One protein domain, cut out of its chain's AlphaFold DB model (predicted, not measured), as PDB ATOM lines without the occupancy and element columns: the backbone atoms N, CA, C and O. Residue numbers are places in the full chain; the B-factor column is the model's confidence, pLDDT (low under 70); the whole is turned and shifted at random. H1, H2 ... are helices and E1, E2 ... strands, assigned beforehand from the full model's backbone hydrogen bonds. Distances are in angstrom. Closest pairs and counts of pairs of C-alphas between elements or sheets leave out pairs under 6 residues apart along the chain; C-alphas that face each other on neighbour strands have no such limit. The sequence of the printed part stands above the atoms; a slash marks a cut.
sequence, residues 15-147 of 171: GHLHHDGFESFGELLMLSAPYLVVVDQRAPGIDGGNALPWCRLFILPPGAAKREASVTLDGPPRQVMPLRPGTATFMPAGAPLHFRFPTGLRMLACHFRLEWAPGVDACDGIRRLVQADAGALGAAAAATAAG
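This is residues 15 to 147 of the 171 residues of an uncharacterized protein of Planctomycetes bacterium (UniProt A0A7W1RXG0). Two sheets lie partly face to face as a sandwich: a large, twisted sheet of six strands, E1 E2 E9 E4 E7 E10, and a smaller one, E3 E8 E5 E6, with E1 and the neighbouring ends of E2 and E9 reaching beyond it. One helix, H1, follows the edge strand E10, and residues 139 to 147, mostly its own, stick out. The strands form a jelly roll, four nested antiparallel pairs wound over both sheets: E2 with E9, E3 with E8, E4 with E7, E5 with E6. The printed part has 133 residues, with ten named strands, E1 to E10, and then H1; it is mostly strand, and both sheets are antiparallel. It is compact, with a radius of gyration of the C-alphas of 15.0 A and spans of 43 by 35 by 24 A.

Start with the larger sheet, strand beside strand: E1, residues 21 to 25; E2, 29 to 40; E9, 106 to 115; E4, 55 to 60; E7, 87 to 91; E10, 130 to 133. At the hairpin E1 and E2, N 25 and O 29 are 3.0 A apart, within hydrogen-bond range. Within range too are N 39 and O 107 of E2 and E9, 2.8 A, N 57 and O 110 of E4 and E9, 2.8 A, N 89 and O 58 of E7 and E4, 2.8 A, and N 90 and O 130 of E7 and E10, 2.8 A. The second sheet runs E3, residues 46 to 51; E8, 96 to 101; E5, 69 to 73; E6, 79 to 83. Here look at N 99 and O 48, 2.8 A, N 72 and O 98, 2.8 A, and, in the hairpin E5 and E6, N 73 and O 79, 2.8 A. The parts of the two sheets that face each other are 11.0 A centre to centre, their best planes 5 degrees apart. H1, residues 134 to 145, is on the larger sheet and stands up from it at 70 degrees; its closest C-alphas to E7 are Ala 134 and Thr 87, 4.5 A. In H1 every O i to N i+4 pair is within hydrogen-bond range.

Find C-alpha 21 at (113.282, 150.938, 208.660), where E1 begins. E2, the longest strand, covers 31.1 A and bends by 52 degrees at residue 34; E9 covers 28.8 A. H1 covers 16.4 A and ends at C-alpha 145, (107.986, 165.260, 207.477).

The two C-alphas farthest apart, those of Glu 27 and Pro 44, are 43.8 A apart. The printed part has no cut. The long link is E9 to E10, residues 116 to 129. Mean pLDDT of the printed part is 79.7; residues 15 to 30, 34 to 35, 65 to 66 and 140 to 147 are under 70.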
ATOM      1  N   GLY A  15     115.534 143.411 190.811       41.19
ATOM      2  CA  GLY A  15     116.306 144.208 191.761       41.19
ATOM      3  C   GLY A  15     115.429 144.563 192.956       41.19
ATOM      4  O   GLY A  15     114.517 145.364 192.806       41.19
ATOM      5  N   HIS A  16     115.695 143.984 194.126       43.56
ATOM      6  CA  HIS A  16     115.078 144.389 195.389       43.56
ATOM      7  C   HIS A  16     116.107 145.192 196.186       43.56
ATOM      8  O   HIS A  16     117.093 144.635 196.665       43.56
ATOM      9  N   LEU A  17     115.911 146.505 196.320       39.50
ATOM     10  CA  LEU A  17     116.687 147.307 197.267       39.50
ATOM     11  C   LEU A  17     115.932 147.316 198.592       39.50
ATOM     12  O   LEU A  17     114.937 148.017 198.687       39.50
ATOM     13  N   HIS A  18     116.359 146.515 199.566       40.34
ATOM     14  CA  HIS A  18     115.713 146.438 200.874       40.34
ATOM     15  C   HIS A  18     116.135 147.618 201.754       40.34
ATOM     16  O   HIS A  18     117.325 147.814 201.996       40.34
ATOM     17  N   HIS A  19     115.159 148.377 202.245       38.78
ATOM     18  CA  HIS A  19     115.348 149.290 203.367       38.78
ATOM     19  C   HIS A  19     114.670 148.705 204.606       38.78
ATOM     20  O   HIS A  19     113.445 148.589 204.633       38.78
ATOM     21  N   ASP A  20     115.466 148.346 205.611       37.69
ATOM     22  CA  ASP A  20     114.977 147.958 206.933       37.69
ATOM     23  C   ASP A  20     114.827 149.232 207.773       37.69
ATOM     24  O   ASP A  20     115.810 149.788 208.263       37.69
ATOM     25  N   GLY A  21     113.601 149.745 207.878       40.34
ATOM     26  CA  GLY A  21     113.282 150.938 208.660       40.34
ATOM     27  C   GLY A  21     112.287 150.615 209.771       40.34
ATOM     28  O   GLY A  21     111.171 150.166 209.503       40.34
ATOM     29  N   PHE A  22     112.683 150.858 211.019       40.34
ATOM     30  CA  PHE A  22     111.768 150.933 212.156       40.34
ATOM     31  C   PHE A  22     111.564 152.410 212.479       40.34
ATOM     32  O   PHE A  22     112.509 153.076 212.894       40.34
ATOM     33  N   GLU A  23     110.348 152.924 212.302       46.53
ATOM     34  CA  GLU A  23     110.010 154.289 212.708       46.53
ATOM     35  C   GLU A  23     108.868 154.251 213.731       46.53
ATOM     36  O   GLU A  23     107.767 153.754 213.476       46.53
ATOM     37  N   SER A  24     109.154 154.761 214.930       44.09
ATOM     38  CA  SER A  24     108.161 155.016 215.974       44.09
ATOM     39  C   SER A  24     107.789 156.493 215.935       44.09
ATOM     40  O   SER A  24     108.663 157.359 215.987       44.09
ATOM     41  N   PHE A  25     106.491 156.781 215.857       45.94
ATOM     42  CA  PHE A  25     105.949 158.134 215.929       45.94
ATOM     43  C   PHE A  25     105.172 158.282 217.244       45.94
ATOM     44  O   PHE A  25     103.947 158.170 217.293       45.94
ATOM     45  N   GLY A  26     105.912 158.522 218.331       52.03
ATOM     46  CA  GLY A  26     105.364 158.618 219.687       52.03
ATOM     47  C   GLY A  26     104.955 157.264 220.283       52.03
ATOM     48  O   GLY A  26     105.067 156.222 219.643       52.03
ATOM     49  N   GLU A  27     104.467 157.273 221.526       53.59
ATOM     50  CA  GLU A  27     104.109 156.043 222.264       53.59
ATOM     51  C   GLU A  27     102.868 155.316 221.712       53.59
ATOM     52  O   GLU A  27     102.557 154.207 222.143       53.59
ATOM     53  N   LEU A  28     102.146 155.929 220.766       63.38
ATOM     54  CA  LEU A  28     100.836 155.459 220.310       63.38
ATOM     55  C   LEU A  28     100.812 154.979 218.857       63.38
ATOM     56  O   LEU A  28      99.901 154.245 218.515       63.38
ATOM     57  N   LEU A  29     101.756 155.348 217.986       67.38
ATOM     58  CA  LEU A  29     101.737 154.894 216.592       67.38
ATOM     59  C   LEU A  29     103.084 154.296 216.192       67.38
ATOM     60  O   LEU A  29     104.110 154.979 216.159       67.38
ATOM     61  N   MET A  30     103.071 153.010 215.855       69.12
ATOM     62  CA  MET A  30     104.251 152.277 215.413       69.12
ATOM     63  C   MET A  30     104.061 151.798 213.976       69.12
ATOM     64  O   MET A  30     103.131 151.046 213.678       69.12
ATOM     65  N   LEU A  31     104.967 152.209 213.089       74.75
ATOM     66  CA  LEU A  31     105.054 151.704 211.725       74.75
ATOM     67  C   LEU A  31     106.263 150.773 211.623       74.75
ATOM     68  O   LEU A  31     107.412 151.189 211.746       74.75
ATOM     69  N   SER A  32     106.003 149.494 211.375       72.81
ATOM     70  CA  SER A  32     107.046 148.519 211.055       72.81
ATOM     71  C   SER A  32     107.055 148.277 209.556       72.81
ATOM     72  O   SER A  32     106.064 147.771 209.034       72.81
ATOM     73  N   ALA A  33     108.151 148.600 208.870       75.75
ATOM     74  CA  ALA A  33     108.289 148.403 207.429       75.75
ATOM     75  C   ALA A  33     109.602 147.664 207.106       75.75
ATOM     76  O   ALA A  33     110.584 148.288 206.710       75.75
ATOM     77  N   PRO A  34     109.640 146.324 207.246       65.94
ATOM     78  CA  PRO A  34     110.846 145.526 206.974       65.94
ATOM     79  C   PRO A  34     111.176 145.421 205.477       65.94
ATOM     80  O   PRO A  34     112.076 144.700 205.062       65.94
ATOM     81  N   TYR A  35     110.347 146.018 204.627       65.81
ATOM     82  CA  TYR A  35     110.466 145.872 203.196       65.81
ATOM     83  C   TYR A  35     109.925 147.126 202.534       65.81
ATOM     84  O   TYR A  35     108.718 147.354 202.494       65.81
ATOM     85  N   LEU A  36     110.828 147.921 201.982       76.12
ATOM     86  CA  LEU A  36     110.536 148.963 201.012       76.12
ATOM     87  C   LEU A  36     111.512 148.768 199.863       76.12
ATOM     88  O   LEU A  36     112.713 148.841 200.092       76.12
ATOM     89  N   VAL A  37     111.002 148.512 198.658       73.50
ATOM     90  CA  VAL A  37     111.821 148.254 197.471       73.50
ATOM     91  C   VAL A  37     111.307 149.021 196.260       73.50
ATOM     92  O   VAL A  37     110.107 149.256 196.101       73.50
ATOM     93  N   VAL A  38     112.217 149.341 195.346       78.50
ATOM     94  CA  VAL A  38     111.857 149.660 193.963       78.50
ATOM     95  C   VAL A  38     111.734 148.342 193.214       78.50
ATOM     96  O   VAL A  38     112.722 147.639 193.056       78.50
ATOM     97  N   VAL A  39     110.541 148.013 192.733       77.88
ATOM     98  CA  VAL A  39     110.347 146.906 191.798       77.88
ATOM     99  C   VAL A  39     110.662 147.421 190.401       77.88
ATOM    100  O   VAL A  39     110.021 148.361 189.935       77.88
ATOM    101  N   ASP A  40     111.638 146.801 189.746       82.19
ATOM    102  CA  ASP A  40     111.958 146.979 188.327       82.19
ATOM    103  C   ASP A  40     111.896 145.609 187.643       82.19
ATOM    104  O   ASP A  40     112.767 144.755 187.818       82.19
ATOM    105  N   GLN A  41     110.800 145.361 186.930       81.50
ATOM    106  CA  GLN A  41     110.439 144.041 186.431       81.50
ATOM    107  C   GLN A  41     111.147 143.724 185.105       81.50
ATOM    108  O   GLN A  41     110.543 143.832 184.039       81.50
ATOM    109  N   ARG A  42     112.426 143.330 185.136       75.56
ATOM    110  CA  ARG A  42     113.260 143.236 183.919       75.56
ATOM    111  C   ARG A  42     113.011 142.010 183.035       75.56
ATOM    112  O   ARG A  42     113.015 142.185 181.823       75.56
ATOM    113  N   ALA A  43     112.764 140.824 183.607       75.50
ATOM    114  CA  ALA A  43     112.181 139.615 182.984       75.50
ATOM    115  C   ALA A  43     112.445 138.366 183.863       75.50
ATOM    116  O   ALA A  43     113.458 138.336 184.560       75.50
ATOM    117  N   PRO A  44     111.613 137.304 183.778       76.25
ATOM    118  CA  PRO A  44     110.265 137.287 183.200       76.25
ATOM    119  C   PRO A  44     109.285 138.055 184.099       76.25
ATOM    120  O   PRO A  44     109.526 138.177 185.296       76.25
ATOM    121  N   GLY A  45     108.206 138.606 183.529       79.25
ATOM    122  CA  GLY A  45     107.121 139.226 184.306       79.25
ATOM    123  C   GLY A  45     106.589 138.307 185.417       79.25
ATOM    124  O   GLY A  45     106.765 137.091 185.360       79.25
ATOM    125  N   ILE A  46     105.938 138.884 186.426       86.25
ATOM    126  CA  ILE A  46     105.351 138.116 187.532       86.25
ATOM    127  C   ILE A  46     103.907 137.771 187.169       86.25
ATOM    128  O   ILE A  46     103.101 138.666 186.929       86.25
ATOM    129  N   ASP A  47     103.581 136.482 187.163       89.75
ATOM    130  CA  ASP A  47     102.205 135.978 187.194       89.75
ATOM    131  C   ASP A  47     102.151 134.926 188.305       89.75
ATOM    132  O   ASP A  47     102.653 133.811 188.152       89.75
ATOM    133  N   GLY A  48     101.690 135.326 189.485       90.25
ATOM    134  CA  GLY A  48     101.772 134.475 190.668       90.25
ATOM    135  C   GLY A  48     101.181 135.114 191.910       90.25
ATOM    136  O   GLY A  48     100.896 136.310 191.940       90.25
ATOM    137  N   GLY A  49     100.986 134.310 192.950       92.12
ATOM    138  CA  GLY A  49     100.300 134.747 194.158       92.12
ATOM    139  C   GLY A  49     101.004 134.367 195.449       92.12
ATOM    140  O   GLY A  49     101.833 133.459 195.490       92.12
ATOM    141  N   ASN A  50     100.668 135.093 196.511       92.56
ATOM    142  CA  ASN A  50     101.073 134.775 197.874       92.56
ATOM    143  C   ASN A  50     100.105 135.385 198.901       92.56
ATOM    144  O   ASN A  50      99.402 136.368 198.643       92.56
ATOM    145  N   ALA A  51     100.112 134.799 200.095       93.50
ATOM    146  CA  ALA A  51      99.508 135.362 201.293       93.50
ATOM    147  C   ALA A  51     100.634 135.651 202.284       93.50
ATOM    148  O   ALA A  51     101.375 134.747 202.665       93.50
ATOM    149  N   LEU A  52     100.791 136.916 202.665       90.69
ATOM    150  CA  LEU A  52     101.835 137.357 203.589       90.69
ATOM    151  C   LEU A  52     101.191 137.991 204.822       90.69
ATOM    152  O   LEU A  52     100.174 138.667 204.671       90.69
ATOM    153  N   PRO A  53     101.783 137.859 206.022       90.12
ATOM    154  CA  PRO A  53     101.237 138.415 207.264       90.12
ATOM    155  C   PRO A  53     101.432 139.941 207.389       90.12
ATOM    156  O   PRO A  53     101.382 140.486 208.486       90.12
ATOM    157  N   TRP A  54     101.668 140.634 206.274       90.06
ATOM    158  CA  TRP A  54     101.961 142.064 206.215       90.06
ATOM    159  C   TRP A  54     100.946 142.766 205.321       90.06
ATOM    160  O   TRP A  54     100.566 142.233 204.272       90.06
ATOM    161  N   CYS A  55     100.560 143.985 205.700       93.00
ATOM    162  CA  CYS A  55      99.919 144.889 204.757       93.00
ATOM    163  C   CYS A  55     100.922 145.252 203.666       93.00
ATOM    164  O   CYS A  55     102.135 145.241 203.887       93.00
ATOM    165  N   ARG A  56     100.424 145.546 202.468       93.88
ATOM    166  CA  ARG A  56     101.272 145.906 201.331       93.88
ATOM    167  C   ARG A  56     100.766 147.184 200.695       93.88
ATOM    168  O   ARG A  56      99.558 147.395 200.606       93.88
ATOM    169  N   LEU A  57     101.687 148.014 200.235       92.44
ATOM    170  CA  LEU A  57     101.399 149.232 199.495       92.44
ATOM    171  C   LEU A  57     102.236 149.246 198.220       92.44
ATOM    172  O   LEU A  57     103.465 149.214 198.292       92.44
ATOM    173  N   PHE A  58     101.581 149.293 197.064       92.88
ATOM    174  CA  PHE A  58     102.251 149.504 195.779       92.88
ATOM    175  C   PHE A  58     101.970 150.909 195.281       92.88
ATOM    176  O   PHE A  58     100.813 151.277 195.120       92.88
ATOM    177  N   ILE A  59     103.019 151.681 195.025       90.31
ATOM    178  CA  ILE A  59     102.930 153.057 194.547       90.31
ATOM    179  C   ILE A  59     103.491 153.096 193.132       90.31
ATOM    180  O   ILE A  59     104.677 152.838 192.905       90.31
ATOM    181  N   LEU A  60     102.633 153.428 192.174       90.31
ATOM    182  CA  LEU A  60     103.024 153.632 190.787       90.31
ATOM    183  C   LEU A  60     103.163 155.139 190.551       90.31
ATOM    184  O   LEU A  60     102.151 155.845 190.571       90.31
ATOM    185  N   PRO A  61     104.379 155.662 190.319       81.25
ATOM    186  CA  PRO A  61     104.575 157.094 190.147       81.25
ATOM    187  C   PRO A  61     103.850 157.624 188.895       81.25
ATOM    188  O   PRO A  61     103.659 156.883 187.920       81.25
ATOM    189  N   PRO A  62     103.459 158.912 188.884       78.06
ATOM    190  CA  PRO A  62     103.013 159.581 187.667       78.06
ATOM    191  C   PRO A  62     104.083 159.441 186.574       78.06
ATOM    192  O   PRO A  62     105.264 159.667 186.823       78.06
ATOM    193  N   GLY A  63     103.687 159.019 185.372       72.69
ATOM    194  CA  GLY A  63     104.623 158.780 184.265       72.69
ATOM    195  C   GLY A  63     105.208 157.365 184.192       72.69
ATOM    196  O   GLY A  63     105.928 157.067 183.241       72.69
ATOM    197  N   ALA A  64     104.860 156.460 185.118       72.50
ATOM    198  CA  ALA A  64     105.089 155.033 184.900       72.50
ATOM    199  C   ALA A  64     104.418 154.595 183.583       72.50
ATOM    200  O   ALA A  64     103.303 155.024 183.269       72.50
ATOM    201  N   ALA A  65     105.099 153.757 182.795       64.75
ATOM    202  CA  ALA A  65     104.560 153.285 181.524       64.75
ATOM    203  C   ALA A  65     103.188 152.628 181.744       64.75
ATOM    204  O   ALA A  65     103.028 151.796 182.639       64.75
ATOM    205  N   LYS A  66     102.196 152.983 180.914       65.31
ATOM    206  CA  LYS A  66     100.893 152.310 180.917       65.31
ATOM    207  C   LYS A  66     101.119 150.856 180.520       65.31
ATOM    208  O   LYS A  66     101.426 150.554 179.367       65.31
ATOM    209  N   ARG A  67     101.015 149.966 181.494       71.75
ATOM    210  CA  ARG A  67     101.129 148.525 181.322       71.75
ATOM    211  C   ARG A  67      99.960 147.878 182.047       71.75
ATOM    212  O   ARG A  67      99.505 148.397 183.064       71.75
ATOM    213  N   GLU A  68      99.472 146.765 181.520       81.69
ATOM    214  CA  GLU A  68      98.383 146.006 182.134       81.69
ATOM    215  C   GLU A  68      98.905 145.250 183.359       81.69
ATOM    216  O   GLU A  68      99.207 144.061 183.301       81.69
ATOM    217  N   ALA A  69      99.073 145.974 184.465       90.31
ATOM    218  CA  ALA A  69      99.395 145.408 185.761       90.31
ATOM    219  C   ALA A  69      98.134 145.325 186.624       90.31
ATOM    220  O   ALA A  69      97.293 146.229 186.601       90.31
ATOM    221  N   SER A  70      97.988 144.260 187.406       94.56
ATOM    222  CA  SER A  70      96.860 144.125 188.328       94.56
ATOM    223  C   SER A  70      97.216 143.349 189.586       94.56
ATOM    224  O   SER A  70      98.127 142.518 189.612       94.56
ATOM    225  N   VAL A  71      96.455 143.640 190.637       96.19
ATOM    226  CA  VAL A  71      96.390 142.846 191.861       96.19
ATOM    227  C   VAL A  71      94.994 142.260 191.940       96.19
ATOM    228  O   VAL A  71      94.001 142.967 191.788       96.19
ATOM    229  N   THR A  72      94.910 140.966 192.188       96.94
ATOM    230  CA  THR A  72      93.666 140.282 192.508       96.94
ATOM    231  C   THR A  72      93.701 139.898 193.977       96.94
ATOM    232  O   THR A  72      94.672 139.304 194.427       96.94
ATOM    233  N   LEU A  73      92.654 140.245 194.713       96.19
ATOM    234  CA  LEU A  73      92.345 139.665 196.009       96.19
ATOM    235  C   LEU A  73      91.455 138.452 195.774       96.19
ATOM    236  O   LEU A  73      90.312 138.594 195.322       96.19
ATOM    237  N   ASP A  74      92.003 137.277 196.058       88.88
ATOM    238  CA  ASP A  74      91.290 136.019 195.946       88.88
ATOM    239  C   ASP A  74      90.414 135.818 197.192       88.88
ATOM    240  O   ASP A  74      90.791 136.142 198.316       88.88
ATOM    241  N   GLY A  75      89.196 135.325 196.994       83.81
ATOM    242  CA  GLY A  75      88.194 135.170 198.051       83.81
ATOM    243  C   GLY A  75      86.828 135.709 197.624       83.81
ATOM    244  O   GLY A  75      86.720 136.291 196.550       83.81
ATOM    245  N   PRO A  76      85.762 135.481 198.405       78.81
ATOM    246  CA  PRO A  76      84.439 136.035 198.131       78.81
ATOM    247  C   PRO A  76      84.211 137.367 198.890       78.81
ATOM    248  O   PRO A  76      84.257 137.369 200.119       78.81
ATOM    249  N   PRO A  77      83.912 138.495 198.211       84.38
ATOM    250  CA  PRO A  77      83.921 138.680 196.763       84.38
ATOM    251  C   PRO A  77      85.343 138.871 196.224       84.38
ATOM    252  O   PRO A  77      86.170 139.557 196.829       84.38
ATOM    253  N   ARG A  78      85.596 138.313 195.038       93.75
ATOM    254  CA  ARG A  78      86.887 138.450 194.360       93.75
ATOM    255  C   ARG A  78      87.020 139.887 193.882       93.75
ATOM    256  O   ARG A  78      86.106 140.396 193.234       93.75
ATOM    257  N   GLN A  79      88.151 140.530 194.160       96.81
ATOM    258  CA  GLN A  79      88.408 141.900 193.708       96.81
ATOM    259  C   GLN A  79      89.608 141.920 192.776       96.81
ATOM    260  O   GLN A  79      90.671 141.424 193.127       96.81
ATOM    261  N   VAL A  80      89.448 142.518 191.599       95.69
ATOM    262  CA  VAL A  80      90.547 142.758 190.658       95.69
ATOM    263  C   VAL A  80      90.777 144.261 190.598       95.69
ATOM    264  O   VAL A  80      89.881 145.007 190.211       95.69
ATOM    265  N   MET A  81      91.972 144.700 190.980       95.56
ATOM    266  CA  MET A  81      92.380 146.101 190.981       95.56
ATOM    267  C   MET A  81      93.473 146.324 189.927       95.56
ATOM    268  O   MET A  81      94.600 145.848 190.102       95.56
ATOM    269  N   PRO A  82      93.177 147.032 188.822       93.81
ATOM    270  CA  PRO A  82      94.195 147.463 187.872       93.81
ATOM    271  C   PRO A  82      95.143 148.471 188.524       93.81
ATOM    272  O   PRO A  82      94.691 149.474 189.071       93.81
ATOM    273  N   LEU A  83      96.450 148.251 188.411       91.75
ATOM    274  CA  LEU A  83      97.455 149.192 188.893       91.75
ATOM    275  C   LEU A  83      97.656 150.292 187.851       91.75
ATOM    276  O   LEU A  83      98.065 150.028 186.720       91.75
ATOM    277  N   ARG A  84      97.350 151.538 188.223       89.38
ATOM    278  CA  ARG A  84      97.419 152.691 187.314       89.38
ATOM    279  C   ARG A  84      98.576 153.619 187.700       89.38
ATOM    280  O   ARG A  84      98.799 153.830 188.891       89.38
ATOM    281  N   PRO A  85      99.293 154.219 186.736       90.12
ATOM    282  CA  PRO A  85     100.228 155.302 187.036       90.12
ATOM    283  C   PRO A  85      99.548 156.421 187.833       90.12
ATOM    284  O   PRO A  85      98.412 156.787 187.529       90.12
ATOM    285  N   GLY A  86     100.242 156.955 188.836       89.25
ATOM    286  CA  GLY A  86      99.719 157.974 189.748       89.25
ATOM    287  C   GLY A  86      98.863 157.426 190.892       89.25
ATOM    288  O   GLY A  86      98.191 158.202 191.559       89.25
ATOM    289  N   THR A  87      98.866 156.114 191.143       91.31
ATOM    290  CA  THR A  87      98.033 155.510 192.195       91.31
ATOM    291  C   THR A  87      98.848 154.724 193.208       91.31
ATOM    292  O   THR A  87      99.926 154.209 192.903       91.31
ATOM    293  N   ALA A  88      98.323 154.662 194.426       91.75
ATOM    294  CA  ALA A  88      98.821 153.836 195.508       91.75
ATOM    295  C   ALA A  88      97.762 152.785 195.859       91.75
ATOM    296  O   ALA A  88      96.623 153.134 196.165       91.75
ATOM    297  N   THR A  89      98.127 151.509 195.820       94.69
ATOM    298  CA  THR A  89      97.220 150.388 196.075       94.69
ATOM    299  C   THR A  89      97.590 149.711 197.383       94.69
ATOM    300  O   THR A  89      98.651 149.097 197.492       94.69
ATOM    301  N   PHE A  90      96.701 149.818 198.366       94.75
ATOM    302  CA  PHE A  90      96.760 149.100 199.631       94.75
ATOM    303  C   PHE A  90      96.185 147.694 199.474       94.75
ATOM    304  O   PHE A  90      95.132 147.485 198.856       94.75
ATOM    305  N   MET A  91      96.861 146.740 200.101       95.69
ATOM    306  CA  MET A  91      96.456 145.349 200.162       95.69
ATOM    307  C   MET A  91      96.550 144.827 201.602       95.69
ATOM    308  O   MET A  91      97.578 145.031 202.255       95.69
ATOM    309  N   PRO A  92      95.521 144.116 202.091       93.81
ATOM    310  CA  PRO A  92      95.466 143.679 203.479       93.81
ATOM    311  C   PRO A  92      96.433 142.528 203.792       93.81
ATOM    312  O   PRO A  92      96.779 141.714 202.925       93.81
ATOM    313  N   ALA A  93      96.833 142.451 205.063       92.81
ATOM    314  CA  ALA A  93      97.603 141.343 205.617       92.81
ATOM    315  C   ALA A  93      96.816 140.024 205.596       92.81
ATOM    316  O   ALA A  93      95.588 140.005 205.678       92.81
ATOM    317  N   GLY A  94      97.532 138.907 205.461       91.62
ATOM    318  CA  GLY A  94      96.994 137.543 205.482       91.62
ATOM    319  C   GLY A  94      96.135 137.166 204.271       91.62
ATOM    320  O   GLY A  94      95.766 136.005 204.121       91.62
ATOM    321  N   ALA A  95      95.829 138.119 203.393       91.56
ATOM    322  CA  ALA A  95      94.965 137.884 202.254       91.56
ATOM    323  C   ALA A  95      95.700 137.164 201.109       91.56
ATOM    324  O   ALA A  95      96.828 137.557 200.771       91.56
ATOM    325  N   PRO A  96      95.071 136.153 200.479       95.06
ATOM    326  CA  PRO A  96      95.605 135.535 199.278       95.06
ATOM    327  C   PRO A  96      95.473 136.525 198.121       95.06
ATOM    328  O   PRO A  96      94.373 136.933 197.745       95.06
ATOM    329  N   LEU A  97      96.617 136.957 197.598       96.12
ATOM    330  CA  LEU A  97      96.674 137.866 196.466       96.12
ATOM    331  C   LEU A  97      97.339 137.189 195.286       96.12
ATOM    332  O   LEU A  97      98.320 136.465 195.458       96.12
ATOM    333  N   HIS A  98      96.865 137.522 194.095       96.44
ATOM    334  CA  HIS A  98      97.482 137.160 192.835       96.44
ATOM    335  C   HIS A  98      97.901 138.414 192.068       96.44
ATOM    336  O   HIS A  98      97.147 139.381 191.953       96.44
ATOM    337  N   PHE A  99      99.108 138.395 191.527       93.81
ATOM    338  CA  PHE A  99      99.756 139.519 190.876       93.81
ATOM    339  C   PHE A  99      99.996 139.206 189.415       93.81
ATOM    340  O   PHE A  99     100.533 138.150 189.095       93.81
ATOM    341  N   ARG A 100      99.659 140.160 188.551       93.38
ATOM    342  CA  ARG A 100     100.060 140.149 187.149       93.38
ATOM    343  C   ARG A 100     100.870 141.403 186.877       93.38
ATOM    344  O   ARG A 100     100.297 142.479 186.721       93.38
ATOM    345  N   PHE A 101     102.191 141.275 186.858       91.31
ATOM    346  CA  PHE A 101     103.130 142.357 186.581       91.31
ATOM    347  C   PHE A 101     103.873 142.083 185.273       91.31
ATOM    348  O   PHE A 101     104.718 141.186 185.213       91.31
ATOM    349  N   PRO A 102     103.590 142.851 184.214       88.81
ATOM    350  CA  PRO A 102     104.265 142.676 182.941       88.81
ATOM    351  C   PRO A 102     105.731 143.112 183.025       88.81
ATOM    352  O   PRO A 102     106.118 143.933 183.861       88.81
ATOM    353  N   THR A 103     106.543 142.596 182.104       87.25
ATOM    354  CA  THR A 103     107.922 143.052 181.901       87.25
ATOM    355  C   THR A 103     107.974 144.568 181.669       87.25
ATOM    356  O   THR A 103     107.152 145.136 180.946       87.25
ATOM    357  N   GLY A 104     108.952 145.230 182.285       81.69
ATOM    358  CA  GLY A 104     109.157 146.675 182.248       81.69
ATOM    359  C   GLY A 104     108.275 147.473 183.213       81.69
ATOM    360  O   GLY A 104     108.275 148.702 183.139       81.69
ATOM    361  N   LEU A 105     107.502 146.822 184.092       86.31
ATOM    362  CA  LEU A 105     106.803 147.514 185.176       86.31
ATOM    363  C   LEU A 105     107.816 148.070 186.186       86.31
ATOM    364  O   LEU A 105     108.701 147.347 186.643       86.31
ATOM    365  N   ARG A 106     107.624 149.334 186.583       84.75
ATOM    366  CA  ARG A 106     108.368 149.961 187.675       84.75
ATOM    367  C   ARG A 106     107.418 150.540 188.717       84.75
ATOM    368  O   ARG A 106     106.504 151.284 188.364       84.75
ATOM    369  N   MET A 107     107.639 150.219 189.987       87.25
ATOM    370  CA  MET A 107     106.845 150.725 191.114       87.25
ATOM    371  C   MET A 107     107.661 150.734 192.406       87.25
ATOM    372  O   MET A 107     108.697 150.083 192.492       87.25
ATOM    373  N   LEU A 108     107.179 151.447 193.418       86.69
ATOM    374  CA  LEU A 108     107.622 151.266 194.799       86.69
ATOM    375  C   LEU A 108     106.697 150.261 195.480       86.69
ATOM    376  O   LEU A 108     105.479 150.350 195.337       86.69
ATOM    377  N   ALA A 109     107.269 149.318 196.219       87.69
ATOM    378  CA  ALA A 109     106.530 148.328 196.980       87.69
ATOM    379  C   ALA A 109     106.975 148.343 198.437       87.69
ATOM    380  O   ALA A 109     108.163 148.231 198.723       87.69
ATOM    381  N   CYS A 110     106.013 148.451 199.346       87.19
ATOM    382  CA  CYS A 110     106.242 148.424 200.781       87.19
ATOM    383  C   CYS A 110     105.430 147.297 201.421       87.19
ATOM    384  O   CYS A 110     104.252 147.139 201.100       87.19
ATOM    385  N   HIS A 111     106.041 146.523 202.320       88.62
ATOM    386  CA  HIS A 111     105.325 145.670 203.263       88.62
ATOM    387  C   HIS A 111     105.431 146.294 204.644       88.62
ATOM    388  O   HIS A 111     106.526 146.662 205.067       88.62
ATOM    389  N   PHE A 112     104.307 146.395 205.341       86.06
ATOM    390  CA  PHE A 112     104.262 147.080 206.618       86.06
ATOM    391  C   PHE A 112     103.229 146.494 207.578       86.06
ATOM    392  O   PHE A 112     102.307 145.772 207.187       86.06
ATOM    393  N   ARG A 113     103.392 146.833 208.854       85.31
ATOM    394  CA  ARG A 113     102.374 146.748 209.902       85.31
ATOM    395  C   ARG A 113     102.263 148.112 210.563       85.31
ATOM    396  O   ARG A 113     103.279 148.760 210.804       85.31
ATOM    397  N   LEU A 114     101.033 148.533 210.817       83.88
ATOM    398  CA  LEU A 114     100.727 149.783 211.495       83.88
ATOM    399  C   LEU A 114     100.006 149.438 212.791       83.88
ATOM    400  O   LEU A 114      98.971 148.784 212.748       83.88
ATOM    401  N   GLU A 115     100.536 149.869 213.926       82.25
ATOM    402  CA  GLU A 115      99.944 149.614 215.237       82.25
ATOM    403  C   GLU A 115      99.607 150.940 215.928       82.25
ATOM    404  O   GLU A 115     100.452 151.830 215.969       82.25
ATOM    405  N   TRP A 116      98.382 151.080 216.453       71.12
ATOM    406  CA  TRP A 116      97.911 152.283 217.181       71.12
ATOM    407  C   TRP A 116      98.020 152.158 218.717       71.12
ATOM    408  O   TRP A 116      97.579 153.028 219.469       71.12
ATOM    409  N   ALA A 117      98.591 151.040 219.160       73.19
ATOM    410  CA  ALA A 117      99.160 150.738 220.468       73.19
ATOM    411  C   ALA A 117      99.924 149.403 220.318       73.19
ATOM    412  O   ALA A 117      99.610 148.654 219.387       73.19
ATOM    413  N   PRO A 118     100.880 149.052 221.200       73.50
ATOM    414  CA  PRO A 118     101.617 147.793 221.092       73.50
ATOM    415  C   PRO A 118     100.697 146.574 220.939       73.50
ATOM    416  O   PRO A 118      99.856 146.301 221.798       73.50
ATOM    417  N   GLY A 119     100.852 145.845 219.832       76.06
ATOM    418  CA  GLY A 119     100.073 144.648 219.515       76.06
ATOM    419  C   GLY A 119      98.674 144.905 218.947       76.06
ATOM    420  O   GLY A 119      97.973 143.940 218.640       76.06
ATOM    421  N   VAL A 120      98.258 146.164 218.772       82.19
ATOM    422  CA  VAL A 120      96.946 146.506 218.207       82.19
ATOM    423  C   VAL A 120      97.100 146.974 216.762       82.19
ATOM    424  O   VAL A 120      97.379 148.142 216.493       82.19
ATOM    425  N   ASP A 121      96.903 146.044 215.826       83.88
ATOM    426  CA  ASP A 121      97.008 146.298 214.384       83.88
ATOM    427  C   ASP A 121      95.889 147.239 213.905       83.88
ATOM    428  O   ASP A 121      94.699 146.925 213.971       83.88
ATOM    429  N   ALA A 122      96.277 148.412 213.407       85.31
ATOM    430  CA  ALA A 122      95.379 149.441 212.892       85.31
ATOM    431  C   ALA A 122      94.717 149.048 211.559       85.31
ATOM    432  O   ALA A 122      93.741 149.672 211.140       85.31
ATOM    433  N   CYS A 123      95.251 148.041 210.869       87.06
ATOM    434  CA  CYS A 123      94.713 147.505 209.625       87.06
ATOM    435  C   CYS A 123      93.908 146.213 209.822       87.06
ATOM    436  O   CYS A 123      93.429 145.643 208.832       87.06
ATOM    437  N   ASP A 124      93.728 145.743 211.063       85.62
ATOM    438  CA  ASP A 124      92.879 144.580 211.304       85.62
ATOM    439  C   ASP A 124      91.429 144.838 210.849       85.62
ATOM    440  O   ASP A 124      90.938 145.964 210.775       85.62
ATOM    441  N   GLY A 125      90.748 143.773 210.438       84.94
ATOM    442  CA  GLY A 125      89.412 143.824 209.851       84.94
ATOM    443  C   GLY A 125      89.348 144.351 208.411       84.94
ATOM    444  O   GLY A 125      88.337 144.135 207.741       84.94
ATOM    445  N   ILE A 126      90.402 144.971 207.866       87.94
ATOM    446  CA  ILE A 126      90.409 145.375 206.455       87.94
ATOM    447  C   ILE A 126      90.574 144.128 205.582       87.94
ATOM    448  O   ILE A 126      91.543 143.379 205.704       87.94
ATOM    449  N   ARG A 127      89.600 143.881 204.699       90.00
ATOM    450  CA  ARG A 127      89.542 142.696 203.817       90.00
ATOM    451  C   ARG A 127      89.293 143.065 202.352       90.00
ATOM    452  O   ARG A 127      88.713 142.293 201.602       90.00
ATOM    453  N   ARG A 128      89.672 144.277 201.942       93.06
ATOM    454  CA  ARG A 128      89.462 144.788 200.579       93.06
ATOM    455  C   ARG A 128      90.705 145.480 200.049       93.06
ATOM    456  O   ARG A 128      91.499 146.000 200.832       93.06
ATOM    457  N   LEU A 129      90.827 145.520 198.728       94.62
ATOM    458  CA  LEU A 129      91.808 146.367 198.060       94.62
ATOM    459  C   LEU A 129      91.334 147.819 198.139       94.62
ATOM    460  O   LEU A 129      90.147 148.102 197.966       94.62
ATOM    461  N   VAL A 130      92.254 148.742 198.400       92.25
ATOM    462  CA  VAL A 130      91.958 150.180 198.429       92.25
ATOM    463  C   VAL A 130      92.962 150.883 197.538       92.25
ATOM    464  O   VAL A 130      94.153 150.599 197.610       92.25
ATOM    465  N   GLN A 131      92.485 151.791 196.693       92.19
ATOM    466  CA  GLN A 131      93.340 152.587 195.828       92.19
ATOM    467  C   GLN A 131      93.183 154.065 196.170       92.19
ATOM    468  O   GLN A 131      92.064 154.558 196.307       92.19
ATOM    469  N   ALA A 132      94.310 154.748 196.301       88.38
ATOM    470  CA  ALA A 132      94.411 156.172 196.569       88.38
ATOM    471  C   ALA A 132      95.235 156.863 195.475       88.38
ATOM    472  O   ALA A 132      95.946 156.216 194.699       88.38
ATOM    473  N   ASP A 133      95.141 158.187 195.419       87.25
ATOM    474  CA  ASP A 133      96.020 159.006 194.591       87.25
ATOM    475  C   ASP A 133      97.438 159.027 195.189       87.25
ATOM    476  O   ASP A 133      97.624 159.291 196.380       87.25
ATOM    477  N   ALA A 134      98.449 158.725 194.372       84.69
ATOM    478  CA  ALA A 134      99.838 158.688 194.830       84.69
ATOM    479  C   ALA A 134     100.377 160.089 195.163       84.69
ATOM    480  O   ALA A 134     101.235 160.218 196.036       84.69
ATOM    481  N   GLY A 135      99.875 161.134 194.495       78.88
ATOM    482  CA  GLY A 135     100.227 162.522 194.785       78.88
ATOM    483  C   GLY A 135      99.714 162.963 196.154       78.88
ATOM    484  O   GLY A 135     100.465 163.556 196.923       78.88
ATOM    485  N   ALA A 136      98.478 162.597 196.501       77.31
ATOM    486  CA  ALA A 136      97.903 162.835 197.823       77.31
ATOM    487  C   ALA A 136      98.708 162.137 198.928       77.31
ATOM    488  O   ALA A 136      99.002 162.749 199.954       77.31
ATOM    489  N   LEU A 137      99.128 160.886 198.703       75.50
ATOM    490  CA  LEU A 137      99.996 160.170 199.639       75.50
ATOM    491  C   LEU A 137     101.356 160.871 199.808       75.50
ATOM    492  O   LEU A 137     101.820 161.042 200.933       75.50
ATOM    493  N   GLY A 138     101.970 161.317 198.707       72.00
ATOM    494  CA  GLY A 138     103.214 162.090 198.742       72.00
ATOM    495  C   GLY A 138     103.066 163.420 199.487       72.00
ATOM    496  O   GLY A 138     103.934 163.779 200.277       72.00
ATOM    497  N   ALA A 139     101.943 164.117 199.299       72.06
ATOM    498  CA  ALA A 139     101.634 165.351 200.015       72.06
ATOM    499  C   ALA A 139     101.468 165.117 201.527       72.06
ATOM    500  O   ALA A 139     101.990 165.901 202.314       72.06
ATOM    501  N   ALA A 140     100.812 164.027 201.948       67.12
ATOM    502  CA  ALA A 140     100.764 163.662 203.367       67.12
ATOM    503  C   ALA A 140     102.138 163.328 203.932       67.12
ATOM    504  O   ALA A 140     102.459 163.784 205.023       67.12
ATOM    505  N   ALA A 141     102.946 162.552 203.209       67.56
ATOM    506  CA  ALA A 141     104.295 162.224 203.654       67.56
ATOM    507  C   ALA A 141     105.138 163.497 203.845       67.56
ATOM    508  O   ALA A 141     105.799 163.645 204.869       67.56
ATOM    509  N   ALA A 142     105.046 164.447 202.908       67.50
ATOM    510  CA  ALA A 142     105.714 165.741 203.008       67.50
ATOM    511  C   ALA A 142     105.203 166.577 204.194       67.50
ATOM    512  O   ALA A 142     106.012 167.130 204.935       67.50
ATOM    513  N   ALA A 143     103.884 166.634 204.412       62.56
ATOM    514  CA  ALA A 143     103.293 167.349 205.545       62.56
ATOM    515  C   ALA A 143     103.712 166.743 206.896       62.56
ATOM    516  O   ALA A 143     104.061 167.475 207.816       62.56
ATOM    517  N   THR A 144     103.752 165.411 207.008       61.53
ATOM    518  CA  THR A 144     104.245 164.716 208.207       61.53
ATOM    519  C   THR A 144     105.732 164.991 208.442       61.53
ATOM    520  O   THR A 144     106.127 165.271 209.572       61.53
ATOM    521  N   ALA A 145     106.555 164.968 207.387       62.69
ATOM    522  CA  ALA A 145     107.986 165.260 207.477       62.69
ATOM    523  C   ALA A 145     108.281 166.722 207.861       62.69
ATOM    524  O   ALA A 145     109.285 166.992 208.517       62.69
ATOM    525  N   ALA A 146     107.405 167.661 207.490       64.69
ATOM    526  CA  ALA A 146     107.503 169.070 207.874       64.69
ATOM    527  C   ALA A 146     107.172 169.328 209.361       64.69
ATOM    528  O   ALA A 146     107.455 170.410 209.878       64.69
ATOM    529  N   GLY A 147     106.620 168.336 210.070       52.28
ATOM    530  CA  GLY A 147     106.305 168.417 211.493       52.28
ATOM    531  C   GLY A 147     104.946 169.069 211.809       52.28
ATOM    532  O   GLY A 147     104.209 169.485 210.915       52.28
TER     533      GLY A 147